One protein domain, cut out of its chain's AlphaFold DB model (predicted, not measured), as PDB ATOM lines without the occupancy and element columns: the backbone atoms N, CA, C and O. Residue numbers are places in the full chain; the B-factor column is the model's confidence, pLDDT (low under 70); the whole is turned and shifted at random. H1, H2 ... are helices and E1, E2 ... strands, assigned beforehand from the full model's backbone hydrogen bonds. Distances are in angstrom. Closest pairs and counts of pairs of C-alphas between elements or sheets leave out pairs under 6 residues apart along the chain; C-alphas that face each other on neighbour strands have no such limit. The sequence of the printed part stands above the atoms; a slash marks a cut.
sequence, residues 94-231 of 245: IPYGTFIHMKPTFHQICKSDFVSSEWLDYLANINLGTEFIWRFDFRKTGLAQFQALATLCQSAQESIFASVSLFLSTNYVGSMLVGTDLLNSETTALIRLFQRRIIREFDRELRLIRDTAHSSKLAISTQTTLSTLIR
ATOM      1  N   ILE A  94      58.274 -22.434 -35.163       91.69
ATOM      2  CA  ILE A  94      57.709 -21.772 -36.342       91.69
ATOM      3  C   ILE A  94      56.571 -22.639 -36.904       91.69
ATOM      4  O   ILE A  94      56.801 -23.825 -37.146       91.69
ATOM      5  N   PRO A  95      55.361 -22.095 -37.138       94.06
ATOM      6  CA  PRO A  95      54.271 -22.855 -37.747       94.06
ATOM      7  C   PRO A  95      54.658 -23.379 -39.129       94.06
ATOM      8  O   PRO A  95      55.182 -22.624 -39.945       94.06
ATOM      9  N   TYR A  96      54.337 -24.635 -39.442       92.88
ATOM     10  CA  TYR A  96      54.601 -25.195 -40.772       92.88
ATOM     11  C   TYR A  96      53.989 -24.346 -41.892       92.88
ATOM     12  O   TYR A  96      54.580 -24.221 -42.959       92.88
ATOM     13  N   GLY A  97      52.844 -23.706 -41.647       92.88
ATOM     14  CA  GLY A  97      52.186 -22.814 -42.601       92.88
ATOM     15  C   GLY A  97      52.999 -21.592 -43.036       92.88
ATOM     16  O   GLY A  97      52.622 -20.963 -44.020       92.88
ATOM     17  N   THR A  98      54.105 -21.246 -42.363       91.94
ATOM     18  CA  THR A  98      54.965 -20.137 -42.809       91.94
ATOM     19  C   THR A  98      55.905 -20.533 -43.945       91.94
ATOM     20  O   THR A  98      56.331 -19.661 -44.695       91.94
ATOM     21  N   PHE A  99      56.240 -21.821 -44.080       88.94
ATOM     22  CA  PHE A  99      57.205 -22.310 -45.076       88.94
ATOM     23  C   PHE A  99      56.702 -23.501 -45.905       88.94
ATOM     24  O   PHE A  99      57.345 -23.895 -46.877       88.94
ATOM     25  N   ILE A 100      55.540 -24.064 -45.567       90.00
ATOM     26  CA  ILE A 100      54.868 -25.123 -46.319       90.00
ATOM     27  C   ILE A 100      53.562 -24.584 -46.888       90.00
ATOM     28  O   ILE A 100      52.704 -24.081 -46.165       90.00
ATOM     29  N   HIS A 101      53.366 -24.787 -48.190       88.62
ATOM     30  CA  HIS A 101      52.092 -24.547 -48.855       88.62
ATOM     31  C   HIS A 101      51.444 -25.870 -49.274       88.62
ATOM     32  O   HIS A 101      52.058 -26.683 -49.968       88.62
ATOM     33  N   MET A 102      50.187 -26.077 -48.878       86.38
ATOM     34  CA  MET A 102      49.395 -27.249 -49.256       86.38
ATOM     35  C   MET A 102      48.087 -26.825 -49.911       86.38
ATOM     36  O   MET A 102      47.307 -26.073 -49.330       86.38
ATOM     37  N   LYS A 103      47.815 -27.376 -51.096       87.81
ATOM     38  CA  LYS A 103      46.548 -27.193 -51.805       87.81
ATOM     39  C   LYS A 103      45.965 -28.555 -52.191       87.81
ATOM     40  O   LYS A 103      46.478 -29.181 -53.120       87.81
ATOM     41  N   PRO A 104      44.915 -29.024 -51.498       86.25
ATOM     42  CA  PRO A 104      44.244 -30.269 -51.841       86.25
ATOM     43  C   PRO A 104      43.646 -30.247 -53.246       86.25
ATOM     44  O   PRO A 104      43.088 -29.241 -53.697       86.25
ATOM     45  N   THR A 105      43.721 -31.388 -53.917       85.94
ATOM     46  CA  THR A 105      43.047 -31.658 -55.185       85.94
ATOM     47  C   THR A 105      42.078 -32.813 -54.968       85.94
ATOM     48  O   THR A 105      42.443 -33.874 -54.469       85.94
ATOM     49  N   PHE A 106      40.812 -32.578 -55.298       85.69
ATOM     50  CA  PHE A 106      39.748 -33.568 -55.150       85.69
ATOM     51  C   PHE A 106      39.450 -34.234 -56.487       85.69
ATOM     52  O   PHE A 106      39.642 -33.627 -57.546       85.69
ATOM     53  N   HIS A 107      38.952 -35.469 -56.425       86.50
ATOM     54  CA  HIS A 107      38.565 -36.232 -57.604       86.50
ATOM     55  C   HIS A 107      37.525 -35.471 -58.439       86.50
ATOM     56  O   HIS A 107      36.629 -34.829 -57.890       86.50
ATOM     57  N   GLN A 108      37.615 -35.571 -59.769       90.38
ATOM     58  CA  GLN A 108      36.754 -34.820 -60.696       90.38
ATOM     59  C   GLN A 108      35.262 -35.076 -60.465       90.38
ATOM     60  O   GLN A 108      34.453 -34.167 -60.618       90.38
ATOM     61  N   ILE A 109      34.901 -36.282 -60.018       89.75
ATOM     62  CA  ILE A 109      33.508 -36.632 -59.721       89.75
ATOM     63  C   ILE A 109      32.899 -35.758 -58.611       89.75
ATOM     64  O   ILE A 109      31.725 -35.416 -58.685       89.75
ATOM     65  N   CYS A 110      33.704 -35.307 -57.644       90.19
ATOM     66  CA  CYS A 110      33.265 -34.407 -56.575       90.19
ATOM     67  C   CYS A 110      33.043 -32.962 -57.048       90.19
ATOM     68  O   CYS A 110      32.620 -32.119 -56.265       90.19
ATOM     69  N   LYS A 111      33.351 -32.665 -58.314       91.62
ATOM     70  CA  LYS A 111      33.085 -31.385 -58.982       91.62
ATOM     71  C   LYS A 111      32.154 -31.543 -60.187       91.62
ATOM     72  O   LYS A 111      32.007 -30.603 -60.959       91.62
ATOM     73  N   SER A 112      31.612 -32.741 -60.390       93.62
ATOM     74  CA  SER A 112      30.728 -33.048 -61.512       93.62
ATOM     75  C   SER A 112      29.265 -32.833 -61.140       93.62
ATOM     76  O   SER A 112      28.917 -32.793 -59.959       93.62
ATOM     77  N   ASP A 113      28.400 -32.802 -62.150       93.94
ATOM     78  CA  ASP A 113      26.952 -32.686 -61.960       93.94
ATOM     79  C   ASP A 113      26.382 -33.829 -61.109       93.94
ATOM     80  O   ASP A 113      25.385 -33.636 -60.423       93.94
ATOM     81  N   PHE A 114      27.051 -34.988 -61.047       90.44
ATOM     82  CA  PHE A 114      26.616 -36.153 -60.268       90.44
ATOM     83  C   PHE A 114      26.505 -35.918 -58.757       90.44
ATOM     84  O   PHE A 114      25.872 -36.719 -58.070       90.44
ATOM     85  N   VAL A 115      27.125 -34.858 -58.234       92.75
ATOM     86  CA  VAL A 115      27.018 -34.454 -56.821       92.75
ATOM     87  C   VAL A 115      26.311 -33.110 -56.642       92.75
ATOM     88  O   VAL A 115      26.229 -32.609 -55.523       92.75
ATOM     89  N   SER A 116      25.821 -32.514 -57.730       94.81
ATOM     90  CA  SER A 116      25.100 -31.244 -57.691       94.81
ATOM     91  C   SER A 116      23.705 -31.417 -57.091       94.81
ATOM     92  O   SER A 116      23.076 -32.467 -57.237       94.81
ATOM     93  N   SER A 117      23.194 -30.365 -56.450       93.69
ATOM     94  CA  SER A 117      21.807 -30.343 -55.976       93.69
ATOM     95  C   SER A 117      20.817 -30.504 -57.130       93.69
ATOM     96  O   SER A 117      19.868 -31.260 -56.996       93.69
ATOM     97  N   GLU A 118      21.086 -29.893 -58.288       94.69
ATOM     98  CA  GLU A 118      20.226 -29.974 -59.477       94.69
ATOM     99  C   GLU A 118      20.025 -31.418 -59.957       94.69
ATOM    100  O   GLU A 118      18.899 -31.843 -60.215       94.69
ATOM    101  N   TRP A 119      21.099 -32.210 -60.018       92.44
ATOM    102  CA  TRP A 119      21.010 -33.622 -60.392       92.44
ATOM    103  C   TRP A 119      20.238 -34.454 -59.365       92.44
ATOM    104  O   TRP A 119      19.433 -35.315 -59.732       92.44
ATOM    105  N   LEU A 120      20.469 -34.202 -58.075       90.62
ATOM    106  CA  LEU A 120      19.762 -34.897 -57.001       90.62
ATOM    107  C   LEU A 120      18.269 -34.548 -57.005       90.62
ATOM    108  O   LEU A 120      17.436 -35.448 -56.905       90.62
ATOM    109  N   ASP A 121      17.930 -33.276 -57.206       92.62
ATOM    110  CA  ASP A 121      16.554 -32.794 -57.310       92.62
ATOM    111  C   ASP A 121      15.861 -33.362 -58.550       92.62
ATOM    112  O   ASP A 121      14.709 -33.798 -58.475       92.62
ATOM    113  N   TYR A 122      16.567 -33.438 -59.683       90.25
ATOM    114  CA  TYR A 122      16.067 -34.103 -60.881       90.25
ATOM    115  C   TYR A 122      15.699 -35.559 -60.587       90.25
ATOM    116  O   TYR A 122      14.571 -35.968 -60.858       90.25
ATOM    117  N   LEU A 123      16.609 -36.329 -59.975       86.69
ATOM    118  CA  LEU A 123      16.378 -37.735 -59.628       86.69
ATOM    119  C   LEU A 123      15.241 -37.925 -58.615       86.69
ATOM    120  O   LEU A 123      14.494 -38.897 -58.724       86.69
ATOM    121  N   ALA A 124      15.097 -37.012 -57.653       86.38
ATOM    122  CA  ALA A 124      14.037 -37.056 -56.649       86.38
ATOM    123  C   ALA A 124      12.637 -36.839 -57.243       86.38
ATOM    124  O   ALA A 124      11.662 -37.385 -56.730       86.38
ATOM    125  N   ASN A 125      12.544 -36.081 -58.338       86.19
ATOM    126  CA  ASN A 125      11.281 -35.702 -58.970       86.19
ATOM    127  C   ASN A 125      10.958 -36.503 -60.239       86.19
ATOM    128  O   ASN A 125      10.011 -36.170 -60.957       86.19
ATOM    129  N   ILE A 126      11.710 -37.569 -60.534       82.12
ATOM    130  CA  ILE A 126      11.396 -38.445 -61.666       82.12
ATOM    131  C   ILE A 126      10.025 -39.090 -61.440       82.12
ATOM    132  O   ILE A 126       9.857 -39.977 -60.601       82.12
ATOM    133  N   ASN A 127       9.049 -38.700 -62.259       71.81
ATOM    134  CA  ASN A 127       7.780 -39.403 -62.353       71.81
ATOM    135  C   ASN A 127       7.997 -40.704 -63.132       71.81
ATOM    136  O   ASN A 127       8.173 -40.696 -64.349       71.81
ATOM    137  N   LEU A 128       8.018 -41.829 -62.420       68.94
ATOM    138  CA  LEU A 128       8.290 -43.131 -63.022       68.94
ATOM    139  C   LEU A 128       7.100 -43.714 -63.807       68.94
ATOM    140  O   LEU A 128       7.265 -44.762 -64.427       68.94
ATOM    141  N   GLY A 129       5.940 -43.041 -63.826       63.97
ATOM    142  CA  GLY A 129       4.733 -43.530 -64.498       63.97
ATOM    143  C   GLY A 129       4.243 -44.881 -63.953       63.97
ATOM    144  O   GLY A 129       4.887 -45.529 -63.132       63.97
ATOM    145  N   THR A 130       3.071 -45.331 -64.397       57.59
ATOM    146  CA  THR A 130       2.517 -46.657 -64.050       57.59
ATOM    147  C   THR A 130       2.974 -47.768 -64.999       57.59
ATOM    148  O   THR A 130       2.432 -48.871 -64.962       57.59
ATOM    149  N   GLU A 131       3.938 -47.498 -65.882       59.91
ATOM    150  CA  GLU A 131       4.455 -48.502 -66.811       59.91
ATOM    151  C   GLU A 131       5.403 -49.484 -66.110       59.91
ATOM    152  O   GLU A 131       5.926 -49.211 -65.032       59.91
ATOM    153  N   PHE A 132       5.599 -50.665 -66.700       57.69
ATOM    154  CA  PHE A 132       6.439 -51.739 -66.161       57.69
ATOM    155  C   PHE A 132       7.904 -51.288 -65.994       57.69
ATOM    156  O   PHE A 132       8.755 -51.514 -66.854       57.69
ATOM    157  N   ILE A 133       8.224 -50.662 -64.859       62.47
ATOM    158  CA  ILE A 133       9.588 -50.242 -64.543       62.47
ATOM    159  C   ILE A 133      10.394 -51.483 -64.164       62.47
ATOM    160  O   ILE A 133      10.162 -52.096 -63.111       62.47
ATOM    161  N   TRP A 134      11.388 -51.812 -64.988       65.00
ATOM    162  CA  TRP A 134      12.318 -52.917 -64.773       65.00
ATOM    163  C   TRP A 134      12.877 -52.935 -63.340       65.00
ATOM    164  O   TRP A 134      13.105 -51.904 -62.696       65.00
ATOM    165  N   ARG A 135      13.091 -54.140 -62.797       62.25
ATOM    166  CA  ARG A 135      13.596 -54.331 -61.424       62.25
ATOM    167  C   ARG A 135      14.977 -53.695 -61.203       62.25
ATOM    168  O   ARG A 135      15.290 -53.341 -60.074       62.25
ATOM    169  N   PHE A 136      15.749 -53.513 -62.275       64.38
ATOM    170  CA  PHE A 136      17.099 -52.939 -62.277       64.38
ATOM    171  C   PHE A 136      17.157 -51.507 -62.827       64.38
ATOM    172  O   PHE A 136      18.213 -51.056 -63.259       64.38
ATOM    173  N   ASP A 137      16.030 -50.796 -62.851       74.38
ATOM    174  CA  ASP A 137      16.020 -49.403 -63.287       74.38
ATOM    175  C   ASP A 137      16.839 -48.533 -62.326       74.38
ATOM    176  O   ASP A 137      16.504 -48.410 -61.143       74.38
ATOM    177  N   PHE A 138      17.905 -47.922 -62.848       75.75
ATOM    178  CA  PHE A 138      18.817 -47.095 -62.066       75.75
ATOM    179  C   PHE A 138      18.089 -45.949 -61.359       75.75
ATOM    180  O   PHE A 138      18.510 -45.545 -60.284       75.75
ATOM    181  N   ARG A 139      16.968 -45.456 -61.900       75.62
ATOM    182  CA  ARG A 139      16.194 -44.350 -61.317       75.62
ATOM    183  C   ARG A 139      15.605 -44.710 -59.950       75.62
ATOM    184  O   ARG A 139      15.358 -43.821 -59.148       75.62
ATOM    185  N   LYS A 140      15.453 -46.005 -59.639       71.50
ATOM    186  CA  LYS A 140      14.989 -46.485 -58.323       71.50
ATOM    187  C   LYS A 140      16.047 -46.373 -57.223       71.50
ATOM    188  O   LYS A 140      15.690 -46.279 -56.055       71.50
ATOM    189  N   THR A 141      17.334 -46.428 -57.570       74.38
ATOM    190  CA  THR A 141      18.447 -46.429 -56.598       74.38
ATOM    191  C   THR A 141      19.420 -45.270 -56.786       74.38
ATOM    192  O   THR A 141      20.250 -45.024 -55.914       74.38
ATOM    193  N   GLY A 142      19.322 -44.566 -57.912       80.12
ATOM    194  CA  GLY A 142      20.249 -43.531 -58.344       80.12
ATOM    195  C   GLY A 142      20.311 -42.390 -57.347       80.12
ATOM    196  O   GLY A 142      21.407 -42.038 -56.930       80.12
ATOM    197  N   LEU A 143      19.161 -41.884 -56.883       82.38
ATOM    198  CA  LEU A 143      19.126 -40.811 -55.885       82.38
ATOM    199  C   LEU A 143      19.967 -41.168 -54.652       82.38
ATOM    200  O   LEU A 143      20.866 -40.420 -54.287       82.38
ATOM    201  N   ALA A 144      19.742 -42.345 -54.064       78.00
ATOM    202  CA  ALA A 144      20.489 -42.789 -52.889       78.00
ATOM    203  C   ALA A 144      21.994 -42.958 -53.177       78.00
ATOM    204  O   ALA A 144      22.825 -42.593 -52.348       78.00
ATOM    205  N   GLN A 145      22.359 -43.481 -54.352       81.88
ATOM    206  CA  GLN A 145      23.758 -43.656 -54.760       81.88
ATOM    207  C   GLN A 145      24.480 -42.316 -54.959       81.88
ATOM    208  O   GLN A 145      25.591 -42.137 -54.459       81.88
ATOM    209  N   PHE A 146      23.854 -41.368 -55.658       87.00
ATOM    210  CA  PHE A 146      24.430 -40.049 -55.926       87.00
ATOM    211  C   PHE A 146      24.421 -39.153 -54.683       87.00
ATOM    212  O   PHE A 146      25.378 -38.419 -54.455       87.00
ATOM    213  N   GLN A 147      23.418 -39.275 -53.812       85.94
ATOM    214  CA  GLN A 147      23.398 -38.583 -52.524       85.94
ATOM    215  C   GLN A 147      24.494 -39.112 -51.587       85.94
ATOM    216  O   GLN A 147      25.179 -38.326 -50.927       85.94
ATOM    217  N   ALA A 148      24.727 -40.430 -51.569       82.94
ATOM    218  CA  ALA A 148      25.855 -41.016 -50.848       82.94
ATOM    219  C   ALA A 148      27.192 -40.507 -51.406       82.94
ATOM    220  O   ALA A 148      28.060 -40.099 -50.641       82.94
ATOM    221  N   LEU A 149      27.342 -40.460 -52.732       84.62
ATOM    222  CA  LEU A 149      28.526 -39.905 -53.386       84.62
ATOM    223  C   LEU A 149      28.768 -38.433 -53.009       84.62
ATOM    224  O   LEU A 149      29.888 -38.086 -52.641       84.62
ATOM    225  N   ALA A 150      27.735 -37.588 -53.055       88.75
ATOM    226  CA  ALA A 150      27.826 -36.178 -52.675       88.75
ATOM    227  C   ALA A 150      28.261 -36.016 -51.212       88.75
ATOM    228  O   ALA A 150      29.194 -35.269 -50.916       88.75
ATOM    229  N   THR A 151      27.661 -36.802 -50.314       85.38
ATOM    230  CA  THR A 151      28.007 -36.815 -48.883       85.38
ATOM    231  C   THR A 151      29.457 -37.250 -48.659       85.38
ATOM    232  O   THR A 151      30.175 -36.640 -47.869       85.38
ATOM    233  N   LEU A 152      29.924 -38.278 -49.377       83.94
ATOM    234  CA  LEU A 152      31.313 -38.736 -49.302       83.94
ATOM    235  C   LEU A 152      32.294 -37.672 -49.804       83.94
ATOM    236  O   LEU A 152      33.328 -37.458 -49.177       83.94
ATOM    237  N   CYS A 153      31.969 -36.995 -50.906       88.88
ATOM    238  CA  CYS A 153      32.773 -35.898 -51.436       88.88
ATOM    239  C   CYS A 153      32.861 -34.723 -50.454       88.88
ATOM    240  O   CYS A 153      33.958 -34.218 -50.212       88.88
ATOM    241  N   GLN A 154      31.736 -34.327 -49.849       90.56
ATOM    242  CA  GLN A 154      31.699 -33.270 -48.840       90.56
ATOM    243  C   GLN A 154      32.511 -33.649 -47.595       90.56
ATOM    244  O   GLN A 154      33.379 -32.886 -47.176       90.56
ATOM    245  N   SER A 155      32.294 -34.848 -47.051       85.62
ATOM    246  CA  SER A 155      33.019 -35.340 -45.873       85.62
ATOM    247  C   SER A 155      34.530 -35.416 -46.121       85.62
ATOM    248  O   SER A 155      35.326 -34.917 -45.322       85.62
ATOM    249  N   ALA A 156      34.947 -35.948 -47.277       86.00
ATOM    250  CA  ALA A 156      36.356 -35.973 -47.664       86.00
ATOM    251  C   ALA A 156      36.948 -34.558 -47.739       86.00
ATOM    252  O   ALA A 156      38.066 -34.325 -47.278       86.00
ATOM    253  N   GLN A 157      36.201 -33.608 -48.305       90.69
ATOM    254  CA  GLN A 157      36.627 -32.219 -48.422       90.69
ATOM    255  C   GLN A 157      36.813 -31.555 -47.056       90.69
ATOM    256  O   GLN A 157      37.871 -30.976 -46.801       90.69
ATOM    257  N   GLU A 158      35.828 -31.666 -46.172       89.50
ATOM    258  CA  GLU A 158      35.877 -31.109 -44.820       89.50
ATOM    259  C   GLU A 158      37.007 -31.735 -43.991       89.50
ATOM    260  O   GLU A 158      37.818 -31.012 -43.408       89.50
ATOM    261  N   SER A 159      37.130 -33.065 -44.011       86.31
ATOM    262  CA  SER A 159      38.167 -33.807 -43.284       86.31
ATOM    263  C   SER A 159      39.578 -33.441 -43.752       86.31
ATOM    264  O   SER A 159      40.474 -33.181 -42.936       86.31
ATOM    265  N   ILE A 160      39.787 -33.337 -45.071       87.88
ATOM    266  CA  ILE A 160      41.077 -32.930 -45.637       87.88
ATOM    267  C   ILE A 160      41.391 -31.476 -45.281       87.88
ATOM    268  O   ILE A 160      42.510 -31.201 -44.849       87.88
ATOM    269  N   PHE A 161      40.441 -30.545 -45.413       90.94
ATOM    270  CA  PHE A 161      40.692 -29.144 -45.062       90.94
ATOM    271  C   PHE A 161      40.986 -28.954 -43.575       90.94
ATOM    272  O   PHE A 161      41.947 -28.260 -43.240       90.94
ATOM    273  N   ALA A 162      40.234 -29.610 -42.691       90.69
ATOM    274  CA  ALA A 162      40.494 -29.584 -41.255       90.69
ATOM    275  C   ALA A 162      41.888 -30.142 -40.932       90.69
ATOM    276  O   ALA A 162      42.657 -29.526 -40.193       90.69
ATOM    277  N   SER A 163      42.251 -31.271 -41.547       90.38
ATOM    278  CA  SER A 163      43.557 -31.900 -41.347       90.38
ATOM    279  C   SER A 163      44.709 -31.035 -41.864       90.38
ATOM    280  O   SER A 163      45.727 -30.913 -41.185       90.38
ATOM    281  N   VAL A 164      44.561 -30.411 -43.039       91.94
ATOM    282  CA  VAL A 164      45.553 -29.472 -43.589       91.94
ATOM    283  C   VAL A 164      45.692 -28.251 -42.685       91.94
ATOM    284  O   VAL A 164      46.811 -27.880 -42.347       91.94
ATOM    285  N   SER A 165      44.579 -27.655 -42.251       94.25
ATOM    286  CA  SER A 165      44.597 -26.508 -41.338       94.25
ATOM    287  C   SER A 165      45.329 -26.845 -40.039       94.25
ATOM    288  O   SER A 165      46.174 -26.072 -39.589       94.25
ATOM    289  N   LEU A 166      45.054 -28.019 -39.463       93.38
ATOM    290  CA  LEU A 166      45.742 -28.495 -38.270       93.38
ATOM    291  C   LEU A 166      47.241 -28.674 -38.534       93.38
ATOM    292  O   LEU A 166      48.050 -28.127 -37.791       93.38
ATOM    293  N   PHE A 167      47.618 -29.375 -39.604       92.56
ATOM    294  CA  PHE A 167      49.019 -29.598 -39.962       92.56
ATOM    295  C   PHE A 167      49.787 -28.279 -40.126       92.56
ATOM    296  O   PHE A 167      50.843 -28.103 -39.526       92.56
ATOM    297  N   LEU A 168      49.235 -27.313 -40.862       94.38
ATOM    298  CA  LEU A 168      49.888 -26.019 -41.085       94.38
ATOM    299  C   LEU A 168      49.959 -25.160 -39.809       94.38
ATOM    300  O   LEU A 168      50.844 -24.314 -39.702       94.38
ATOM    301  N   SER A 169      49.071 -25.391 -38.836       95.12
ATOM    302  CA  SER A 169      49.119 -24.731 -37.523       95.12
ATOM    303  C   SER A 169      50.112 -25.363 -36.543       95.12
ATOM    304  O   SER A 169      50.509 -24.713 -35.577       95.12
ATOM    305  N   THR A 170      50.518 -26.618 -36.766       94.00
ATOM    306  CA  THR A 170      51.548 -27.244 -35.929       94.00
ATOM    307  C   THR A 170      52.911 -26.607 -36.180       94.00
ATOM    308  O   THR A 170      53.203 -26.141 -37.281       94.00
ATOM    309  N   ASN A 171      53.740 -26.564 -35.139       93.06
ATOM    310  CA  ASN A 171      55.037 -25.910 -35.202       93.06
ATOM    311  C   ASN A 171      56.159 -26.900 -35.507       93.06
ATOM    312  O   ASN A 171      56.251 -27.960 -34.887       93.06
ATOM    313  N   TYR A 172      57.060 -26.489 -36.391       91.19
ATOM    314  CA  TYR A 172      58.421 -26.994 -36.428       91.19
ATOM    315  C   TYR A 172      59.193 -26.455 -35.225       91.19
ATOM    316  O   TYR A 172      59.104 -25.261 -34.930       91.19
ATOM    317  N   VAL A 173      59.941 -27.320 -34.538       91.75
ATOM    318  CA  VAL A 173      60.697 -26.969 -33.332       91.75
ATOM    319  C   VAL A 173      62.172 -27.273 -33.551       91.75
ATOM    320  O   VAL A 173      62.534 -28.412 -33.828       91.75
ATOM    321  N   GLY A 174      63.020 -26.260 -33.388       90.38
ATOM    322  CA  GLY A 174      64.465 -26.380 -33.553       90.38
ATOM    323  C   GLY A 174      65.198 -25.248 -32.846       90.38
ATOM    324  O   GLY A 174      64.827 -24.085 -32.967       90.38
ATOM    325  N   SER A 175      66.237 -25.582 -32.084       88.88
ATOM    326  CA  SER A 175      67.076 -24.603 -31.377       88.88
ATOM    327  C   SER A 175      68.260 -24.109 -32.208       88.88
ATOM    328  O   SER A 175      68.849 -23.078 -31.884       88.88
ATOM    329  N   MET A 176      68.598 -24.833 -33.272       89.31
ATOM    330  CA  MET A 176      69.720 -24.560 -34.161       89.31
ATOM    331  C   MET A 176      69.220 -24.454 -35.596       89.31
ATOM    332  O   MET A 176      68.221 -25.082 -35.954       89.31
ATOM    333  N   LEU A 177      69.933 -23.677 -36.407       88.12
ATOM    334  CA  LEU A 177      69.692 -23.614 -37.836       88.12
ATOM    335  C   LEU A 177      69.894 -25.006 -38.440       88.12
ATOM    336  O   LEU A 177      70.886 -25.684 -38.168       88.12
ATOM    337  N   VAL A 178      68.930 -25.423 -39.250       87.44
ATOM    338  CA  VAL A 178      68.940 -26.724 -39.912       87.44
ATOM    339  C   VAL A 178      69.254 -26.529 -41.386       87.44
ATOM    340  O   VAL A 178      68.701 -25.645 -42.042       87.44
ATOM    341  N   GLY A 179      70.144 -27.373 -41.908       85.00
ATOM    342  CA  GLY A 179      70.496 -27.379 -43.323       85.00
ATOM    343  C   GLY A 179      69.278 -27.635 -44.213       85.00
ATOM    344  O   GLY A 179      68.363 -28.380 -43.854       85.00
ATOM    345  N   THR A 180      69.283 -27.042 -45.408       85.12
ATOM    346  CA  THR A 180      68.139 -27.102 -46.338       85.12
ATOM    347  C   THR A 180      67.770 -28.544 -46.706       85.12
ATOM    348  O   THR A 180      66.590 -28.886 -46.749       85.12
ATOM    349  N   ASP A 181      68.761 -29.413 -46.910       86.94
ATOM    350  CA  ASP A 181      68.526 -30.814 -47.278       86.94
ATOM    351  C   ASP A 181      67.865 -31.612 -46.153       86.94
ATOM    352  O   ASP A 181      66.924 -32.374 -46.397       86.94
ATOM    353  N   LEU A 182      68.312 -31.402 -44.913       88.62
ATOM    354  CA  LEU A 182      67.725 -32.051 -43.745       88.62
ATOM    355  C   LEU A 182      66.291 -31.561 -43.524       88.62
ATOM    356  O   LEU A 182      65.383 -32.384 -43.410       88.62
ATOM    357  N   LEU A 183      66.068 -30.244 -43.584       90.06
ATOM    358  CA  LEU A 183      64.733 -29.653 -43.475       90.06
ATOM    359  C   LEU A 183      63.780 -30.213 -44.542       90.06
ATOM    360  O   LEU A 183      62.646 -30.591 -44.234       90.06
ATOM    361  N   ASN A 184      64.239 -30.314 -45.792       89.56
ATOM    362  CA  ASN A 184      63.461 -30.879 -46.893       89.56
ATOM    363  C   ASN A 184      63.153 -32.365 -46.677       89.56
ATOM    364  O   ASN A 184      62.028 -32.804 -46.939       89.56
ATOM    365  N   SER A 185      64.123 -33.140 -46.191       91.94
ATOM    366  CA  SER A 185      63.963 -34.567 -45.902       91.94
ATOM    367  C   SER A 185      62.935 -34.808 -44.792       91.94
ATOM    368  O   SER A 185      61.967 -35.550 -44.994       91.94
ATOM    369  N   GLU A 186      63.078 -34.115 -43.659       90.94
ATOM    370  CA  GLU A 186      62.154 -34.190 -42.523       90.94
ATOM    371  C   GLU A 186      60.743 -33.766 -42.932       90.94
ATOM    372  O   GLU A 186      59.770 -34.491 -42.708       90.94
ATOM    373  N   THR A 187      60.632 -32.628 -43.620       90.12
ATOM    374  CA  THR A 187      59.351 -32.105 -44.099       90.12
ATOM    375  C   THR A 187      58.682 -33.078 -45.068       90.12
ATOM    376  O   THR A 187      57.492 -33.364 -44.947       90.12
ATOM    377  N   THR A 188      59.437 -33.661 -46.000       91.06
ATOM    378  CA  THR A 188      58.904 -34.647 -46.951       91.06
ATOM    379  C   THR A 188      58.419 -35.909 -46.243       91.06
ATOM    380  O   THR A 188      57.358 -36.445 -46.581       91.06
ATOM    381  N   ALA A 189      59.158 -36.394 -45.243       92.38
ATOM    382  CA  ALA A 189      58.743 -37.540 -44.441       92.38
ATOM    383  C   ALA A 189      57.440 -37.249 -43.677       92.38
ATOM    384  O   ALA A 189      56.511 -38.060 -43.717       92.38
ATOM    385  N   LEU A 190      57.332 -36.069 -43.061       91.44
ATOM    386  CA  LEU A 190      56.128 -35.625 -42.359       91.44
ATOM    387  C   LEU A 190      54.923 -35.502 -43.293       91.44
ATOM    388  O   LEU A 190      53.844 -35.996 -42.964       91.44
ATOM    389  N   ILE A 191      55.101 -34.934 -44.489       89.62
ATOM    390  CA  ILE A 191      54.041 -34.840 -45.502       89.62
ATOM    391  C   ILE A 191      53.561 -36.235 -45.924       89.62
ATOM    392  O   ILE A 191      52.357 -36.479 -46.021       89.62
ATOM    393  N   ARG A 192      54.476 -37.191 -46.120       90.00
ATOM    394  CA  ARG A 192      54.112 -38.582 -46.448       90.00
ATOM    395  C   ARG A 192      53.338 -39.254 -45.316       90.00
ATOM    396  O   ARG A 192      52.386 -39.992 -45.574       90.00
ATOM    397  N   LEU A 193      53.728 -39.020 -44.064       91.25
ATOM    398  CA  LEU A 193      53.004 -39.535 -42.900       91.25
ATOM    399  C   LEU A 193      51.607 -38.926 -42.797       91.25
ATOM    400  O   LEU A 193      50.642 -39.659 -42.577       91.25
ATOM    401  N   PHE A 194      51.492 -37.618 -43.017       88.69
ATOM    402  CA  PHE A 194      50.226 -36.898 -43.080       88.69
ATOM    403  C   PHE A 194      49.284 -37.503 -44.131       88.69
ATOM    404  O   PHE A 194      48.166 -37.895 -43.795       88.69
ATOM    405  N   GLN A 195      49.762 -37.702 -45.364       86.88
ATOM    406  CA  GLN A 195      48.996 -38.345 -46.440       86.88
ATOM    407  C   GLN A 195      48.504 -39.743 -46.040       86.88
ATOM    408  O   GLN A 195      47.317 -40.047 -46.144       86.88
ATOM    409  N   ARG A 196      49.399 -40.596 -45.522       88.31
ATOM    410  CA  ARG A 196      49.042 -41.956 -45.083       88.31
ATOM    411  C   ARG A 196      48.059 -41.962 -43.919       88.31
ATOM    412  O   ARG A 196      47.276 -42.901 -43.789       88.31
ATOM    413  N   ARG A 197      48.138 -40.979 -43.021       88.06
ATOM    414  CA  ARG A 197      47.209 -40.854 -41.898       88.06
ATOM    415  C   ARG A 197      45.816 -40.510 -42.408       88.06
ATOM    416  O   ARG A 197      44.904 -41.266 -42.109       88.06
ATOM    417  N   ILE A 198      45.678 -39.470 -43.229       83.81
ATOM    418  CA  ILE A 198      44.381 -39.070 -43.798       83.81
ATOM    419  C   ILE A 198      43.721 -40.228 -44.544       83.81
ATOM    420  O   ILE A 198      42.554 -40.517 -44.305       83.81
ATOM    421  N   ILE A 199      44.473 -40.934 -45.395       82.75
ATOM    422  CA  ILE A 199      43.934 -42.073 -46.152       82.75
ATOM    423  C   ILE A 199      43.390 -43.152 -45.207       82.75
ATOM    424  O   ILE A 199      42.297 -43.664 -45.422       82.75
ATOM    425  N   ARG A 200      44.134 -43.491 -44.145       83.81
ATOM    426  CA  ARG A 200      43.713 -44.515 -43.174       83.81
ATOM    427  C   ARG A 200      42.512 -44.085 -42.340       83.81
ATOM    428  O   ARG A 200      41.647 -44.916 -42.074       83.81
ATOM    429  N   GLU A 201      42.470 -42.826 -41.919       81.12
ATOM    430  CA  GLU A 201      41.343 -42.271 -41.166       81.12
ATOM    431  C   GLU A 201      40.067 -42.298 -42.009       81.12
ATOM    432  O   GLU A 201      39.061 -42.859 -41.580       81.12
ATOM    433  N   PHE A 202      40.144 -41.826 -43.254       80.50
ATOM    434  CA  PHE A 202      39.005 -41.837 -44.167       80.50
ATOM    435  C   PHE A 202      38.535 -43.261 -44.505       80.50
ATOM    436  O   PHE A 202      37.343 -43.553 -44.510       80.50
ATOM    437  N   ASP A 203      39.461 -44.195 -44.724       81.31
ATOM    438  CA  ASP A 203      39.147 -45.610 -44.957       81.31
ATOM    439  C   ASP A 203      38.483 -46.273 -43.729       81.31
ATOM    440  O   ASP A 203      37.604 -47.129 -43.860       81.31
ATOM    441  N   ARG A 204      38.847 -45.852 -42.511       80.31
ATOM    442  CA  ARG A 204      38.164 -46.272 -41.279       80.31
ATOM    443  C   ARG A 204      36.743 -45.715 -41.204       80.31
ATOM    444  O   ARG A 204      35.829 -46.484 -40.918       80.31
ATOM    445  N   GLU A 205      36.547 -44.430 -41.480       78.94
ATOM    446  CA  GLU A 205      35.215 -43.807 -41.521       78.94
ATOM    447  C   GLU A 205      34.311 -44.487 -42.556       78.94
ATOM    448  O   GLU A 205      33.180 -44.863 -42.255       78.94
ATOM    449  N   LEU A 206      34.842 -44.756 -43.750       74.62
ATOM    450  CA  LEU A 206      34.137 -45.478 -44.805       74.62
ATOM    451  C   LEU A 206      33.717 -46.890 -44.394       74.62
ATOM    452  O   LEU A 206      32.608 -47.316 -44.721       74.62
ATOM    453  N   ARG A 207      34.583 -47.630 -43.692       79.25
ATOM    454  CA  ARG A 207      34.227 -48.950 -43.153       79.25
ATOM    455  C   ARG A 207      33.071 -48.855 -42.165       79.25
ATOM    456  O   ARG A 207      32.114 -49.601 -42.311       79.25
ATOM    457  N   LEU A 208      33.107 -47.893 -41.245       78.06
ATOM    458  CA  LEU A 208      32.017 -47.680 -40.288       78.06
ATOM    459  C   LEU A 208      30.694 -47.350 -40.994       78.06
ATOM    460  O   LEU A 208      29.653 -47.909 -40.645       78.06
ATOM    461  N   ILE A 209      30.729 -46.504 -42.029       71.62
ATOM    462  CA  ILE A 209      29.552 -46.203 -42.861       71.62
ATOM    463  C   ILE A 209      29.053 -47.470 -43.564       71.62
ATOM    464  O   ILE A 209      27.856 -47.733 -43.588       71.62
ATOM    465  N   ARG A 210      29.949 -48.290 -44.120       68.19
ATOM    466  CA  ARG A 210      29.571 -49.546 -44.779       68.19
ATOM    467  C   ARG A 210      28.950 -50.545 -43.799       68.19
ATOM    468  O   ARG A 210      27.931 -51.148 -44.127       68.19
ATOM    469  N   ASP A 211      29.531 -50.719 -42.620       71.50
ATOM    470  CA  ASP A 211      29.075 -51.693 -41.622       71.50
ATOM    471  C   ASP A 211      27.704 -51.294 -41.040       71.50
ATOM    472  O   ASP A 211      26.809 -52.126 -40.850       71.50
ATOM    473  N   THR A 212      27.476 -49.992 -40.856       66.19
ATOM    474  CA  THR A 212      26.159 -49.440 -40.490       66.19
ATOM    475  C   THR A 212      25.156 -49.482 -41.657       66.19
ATOM    476  O   THR A 212      23.963 -49.720 -41.456       66.19
ATOM    477  N   ALA A 213      25.618 -49.346 -42.903       64.12
ATOM    478  CA  ALA A 213      24.792 -49.468 -44.106       64.12
ATOM    479  C   ALA A 213      24.410 -50.918 -44.456       64.12
ATOM    480  O   ALA A 213      23.385 -51.121 -45.098       64.12
ATOM    481  N   HIS A 214      25.208 -51.918 -44.062       57.69
ATOM    482  CA  HIS A 214      24.890 -53.344 -44.222       57.69
ATOM    483  C   HIS A 214      23.901 -53.852 -43.173       57.69
ATOM    484  O   HIS A 214      23.114 -54.750 -43.463       57.69
ATOM    485  N   SER A 215      23.937 -53.292 -41.961       56.38
ATOM    486  CA  SER A 215      22.942 -53.585 -40.922       56.38
ATOM    487  C   SER A 215      21.603 -52.875 -41.171       56.38
ATOM    488  O   SER A 215      20.563 -53.330 -40.693       56.38
ATOM    489  N   SER A 216      21.598 -51.810 -41.980       49.00
ATOM    490  CA  SER A 216      20.397 -51.180 -42.543       49.00
ATOM    491  C   SER A 216      20.132 -51.671 -43.983       49.00
ATOM    492  O   SER A 216      20.971 -52.296 -44.618       49.00
ATOM    493  N   LYS A 217      18.940 -51.451 -44.554       48.44
ATOM    494  CA  LYS A 217      18.573 -51.941 -45.910       48.44
ATOM    495  C   LYS A 217      19.314 -51.231 -47.076       48.44
ATOM    496  O   LYS A 217      18.860 -51.308 -48.215       48.44
ATOM    497  N   LEU A 218      20.428 -50.535 -46.826       50.16
ATOM    498  CA  LEU A 218      21.138 -49.670 -47.790       50.16
ATOM    499  C   LEU A 218      22.220 -50.388 -48.628       50.16
ATOM    500  O   LEU A 218      22.852 -49.768 -49.491       50.16
ATOM    501  N   ALA A 219      22.420 -51.688 -48.393       47.34
ATOM    502  CA  ALA A 219      23.557 -52.501 -48.845       47.34
ATOM    503  C   ALA A 219      23.852 -52.524 -50.363       47.34
ATOM    504  O   ALA A 219      24.958 -52.881 -50.757       47.34
ATOM    505  N   ILE A 220      22.905 -52.148 -51.228       47.25
ATOM    506  CA  ILE A 220      23.068 -52.224 -52.695       47.25
ATOM    507  C   ILE A 220      23.777 -50.975 -53.267       47.25
ATOM    508  O   ILE A 220      24.325 -51.019 -54.365       47.25
ATOM    509  N   SER A 221      23.813 -49.852 -52.536       49.88
ATOM    510  CA  SER A 221      24.264 -48.551 -53.073       49.88
ATOM    511  C   SER A 221      25.751 -48.221 -52.873       49.88
ATOM    512  O   SER A 221      26.285 -47.382 -53.591       49.88
ATOM    513  N   THR A 222      26.433 -48.864 -51.921       50.31
ATOM    514  CA  THR A 222      27.764 -48.436 -51.439       50.31
ATOM    515  C   THR A 222      28.936 -49.237 -52.014       50.31
ATOM    516  O   THR A 222      30.093 -48.836 -51.869       50.31
ATOM    517  N   GLN A 223      28.672 -50.380 -52.654       45.47
ATOM    518  CA  GLN A 223      29.718 -51.317 -53.077       45.47
ATOM    519  C   GLN A 223      30.345 -50.945 -54.435       45.47
ATOM    520  O   GLN A 223      31.539 -51.155 -54.636       45.47
ATOM    521  N   THR A 224      29.574 -50.337 -55.342       43.56
ATOM    522  CA  THR A 224      29.980 -50.032 -56.728       43.56
ATOM    523  C   THR A 224      30.659 -48.672 -56.904       43.56
ATOM    524  O   THR A 224      31.484 -48.518 -57.798       43.56
ATOM    525  N   THR A 225      30.358 -47.688 -56.058       44.03
ATOM    526  CA  THR A 225      30.806 -46.289 -56.220       44.03
ATOM    527  C   THR A 225      32.198 -46.017 -55.638       44.03
ATOM    528  O   THR A 225      32.834 -45.023 -55.976       44.03
ATOM    529  N   LEU A 226      32.686 -46.885 -54.745       43.53
ATOM    530  CA  LEU A 226      33.874 -46.605 -53.932       43.53
ATOM    531  C   LEU A 226      35.192 -47.093 -54.557       43.53
ATOM    532  O   LEU A 226      36.238 -46.476 -54.354       43.53
ATOM    533  N   SER A 227      35.161 -48.176 -55.341       35.25
ATOM    534  CA  SER A 227      36.363 -48.743 -55.978       35.25
ATOM    535  C   SER A 227      36.970 -47.818 -57.043       35.25
ATOM    536  O   SER A 227      38.172 -47.877 -57.300       35.25
ATOM    537  N   THR A 228      36.164 -46.927 -57.620       36.72
ATOM    538  CA  THR A 228      36.560 -45.928 -58.622       36.72
ATOM    539  C   THR A 228      37.092 -44.628 -58.013       36.72
ATOM    540  O   THR A 228      37.973 -44.013 -58.604       36.72
ATOM    541  N   LEU A 229      36.635 -44.232 -56.820       39.06
ATOM    542  CA  LEU A 229      37.077 -43.006 -56.136       39.06
ATOM    543  C   LEU A 229      38.481 -43.116 -55.526       39.06
ATOM    544  O   LEU A 229      39.269 -42.179 -55.610       39.06
ATOM    545  N   ILE A 230      38.811 -44.268 -54.936       40.09
ATOM    546  CA  ILE A 230      40.086 -44.481 -54.223       40.09
ATOM    547  C   ILE A 230      41.277 -44.574 -55.196       40.09
ATOM    548  O   ILE A 230      42.423 -44.356 -54.810       40.09
ATOM    549  N   ARG A 231      41.021 -44.865 -56.478       31.81
ATOM    550  CA  ARG A 231      42.062 -44.985 -57.510       31.81
ATOM    551  C   ARG A 231      42.452 -43.635 -58.142       31.81
ATOM    552  O   ARG A 231      43.407 -43.584 -58.910       31.81
TER     553      ARG A 231
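What this domain is: This is residues 94 to 231 of the 245 residues of the protein "Hypothetical protein" of Didymodactylos carnosus (UniProt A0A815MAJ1). Two long helices, H3 and H4, run opposite ways in a long rod, with residues 94 to 107, H1 and H2 strung along H3. The 138 printed residues, mostly helix by class, hold H1, H2, H3, E1, H4 and H5 in that order. The whole is loose, radius of gyration of the C-alphas 20.9 A, spanning 77 by 30 by 21 A.

Where its parts are: H1 is residues 108 to 111, from C-alpha 108 at (36.754, -34.820, -60.696); H2 is residues 117 to 124; H3 is residues 142 to 169, 40.3 A from first to last C-alpha; E1 is residues 171 to 173; H4 is residues 180 to 215, 52.7 A from first to last C-alpha, and ends with C-alpha 215 at (22.942, -53.585, -40.922); H5 is residues 226 to 229.

How they stand to each other: H3, the hub, touches H1 (closest C-alphas Cys 110 and Cys 153, 5.4 A). H2 and H3 form a hairpin, touching at Leu 123 and Leu 143, closest C-alphas 5.6 A, at a shallow tilt of 29 degrees. H3 and H4 only just touch, with 3 pairs of C-alphas within 8 A, the closest Ile 160 and Ile 198, 7.2 A. H5 is near H3. E1 pairs with no named strand. In H2, H3 and H4 every O i to N i+4 pair is within hydrogen-bond range; H1 and H5 are too short for one.

The domain as a whole: The printed part has no cut. The link from H2 to H3 is long. Residues 128 to 136, 210 and 212 to 231 are under pLDDT 70.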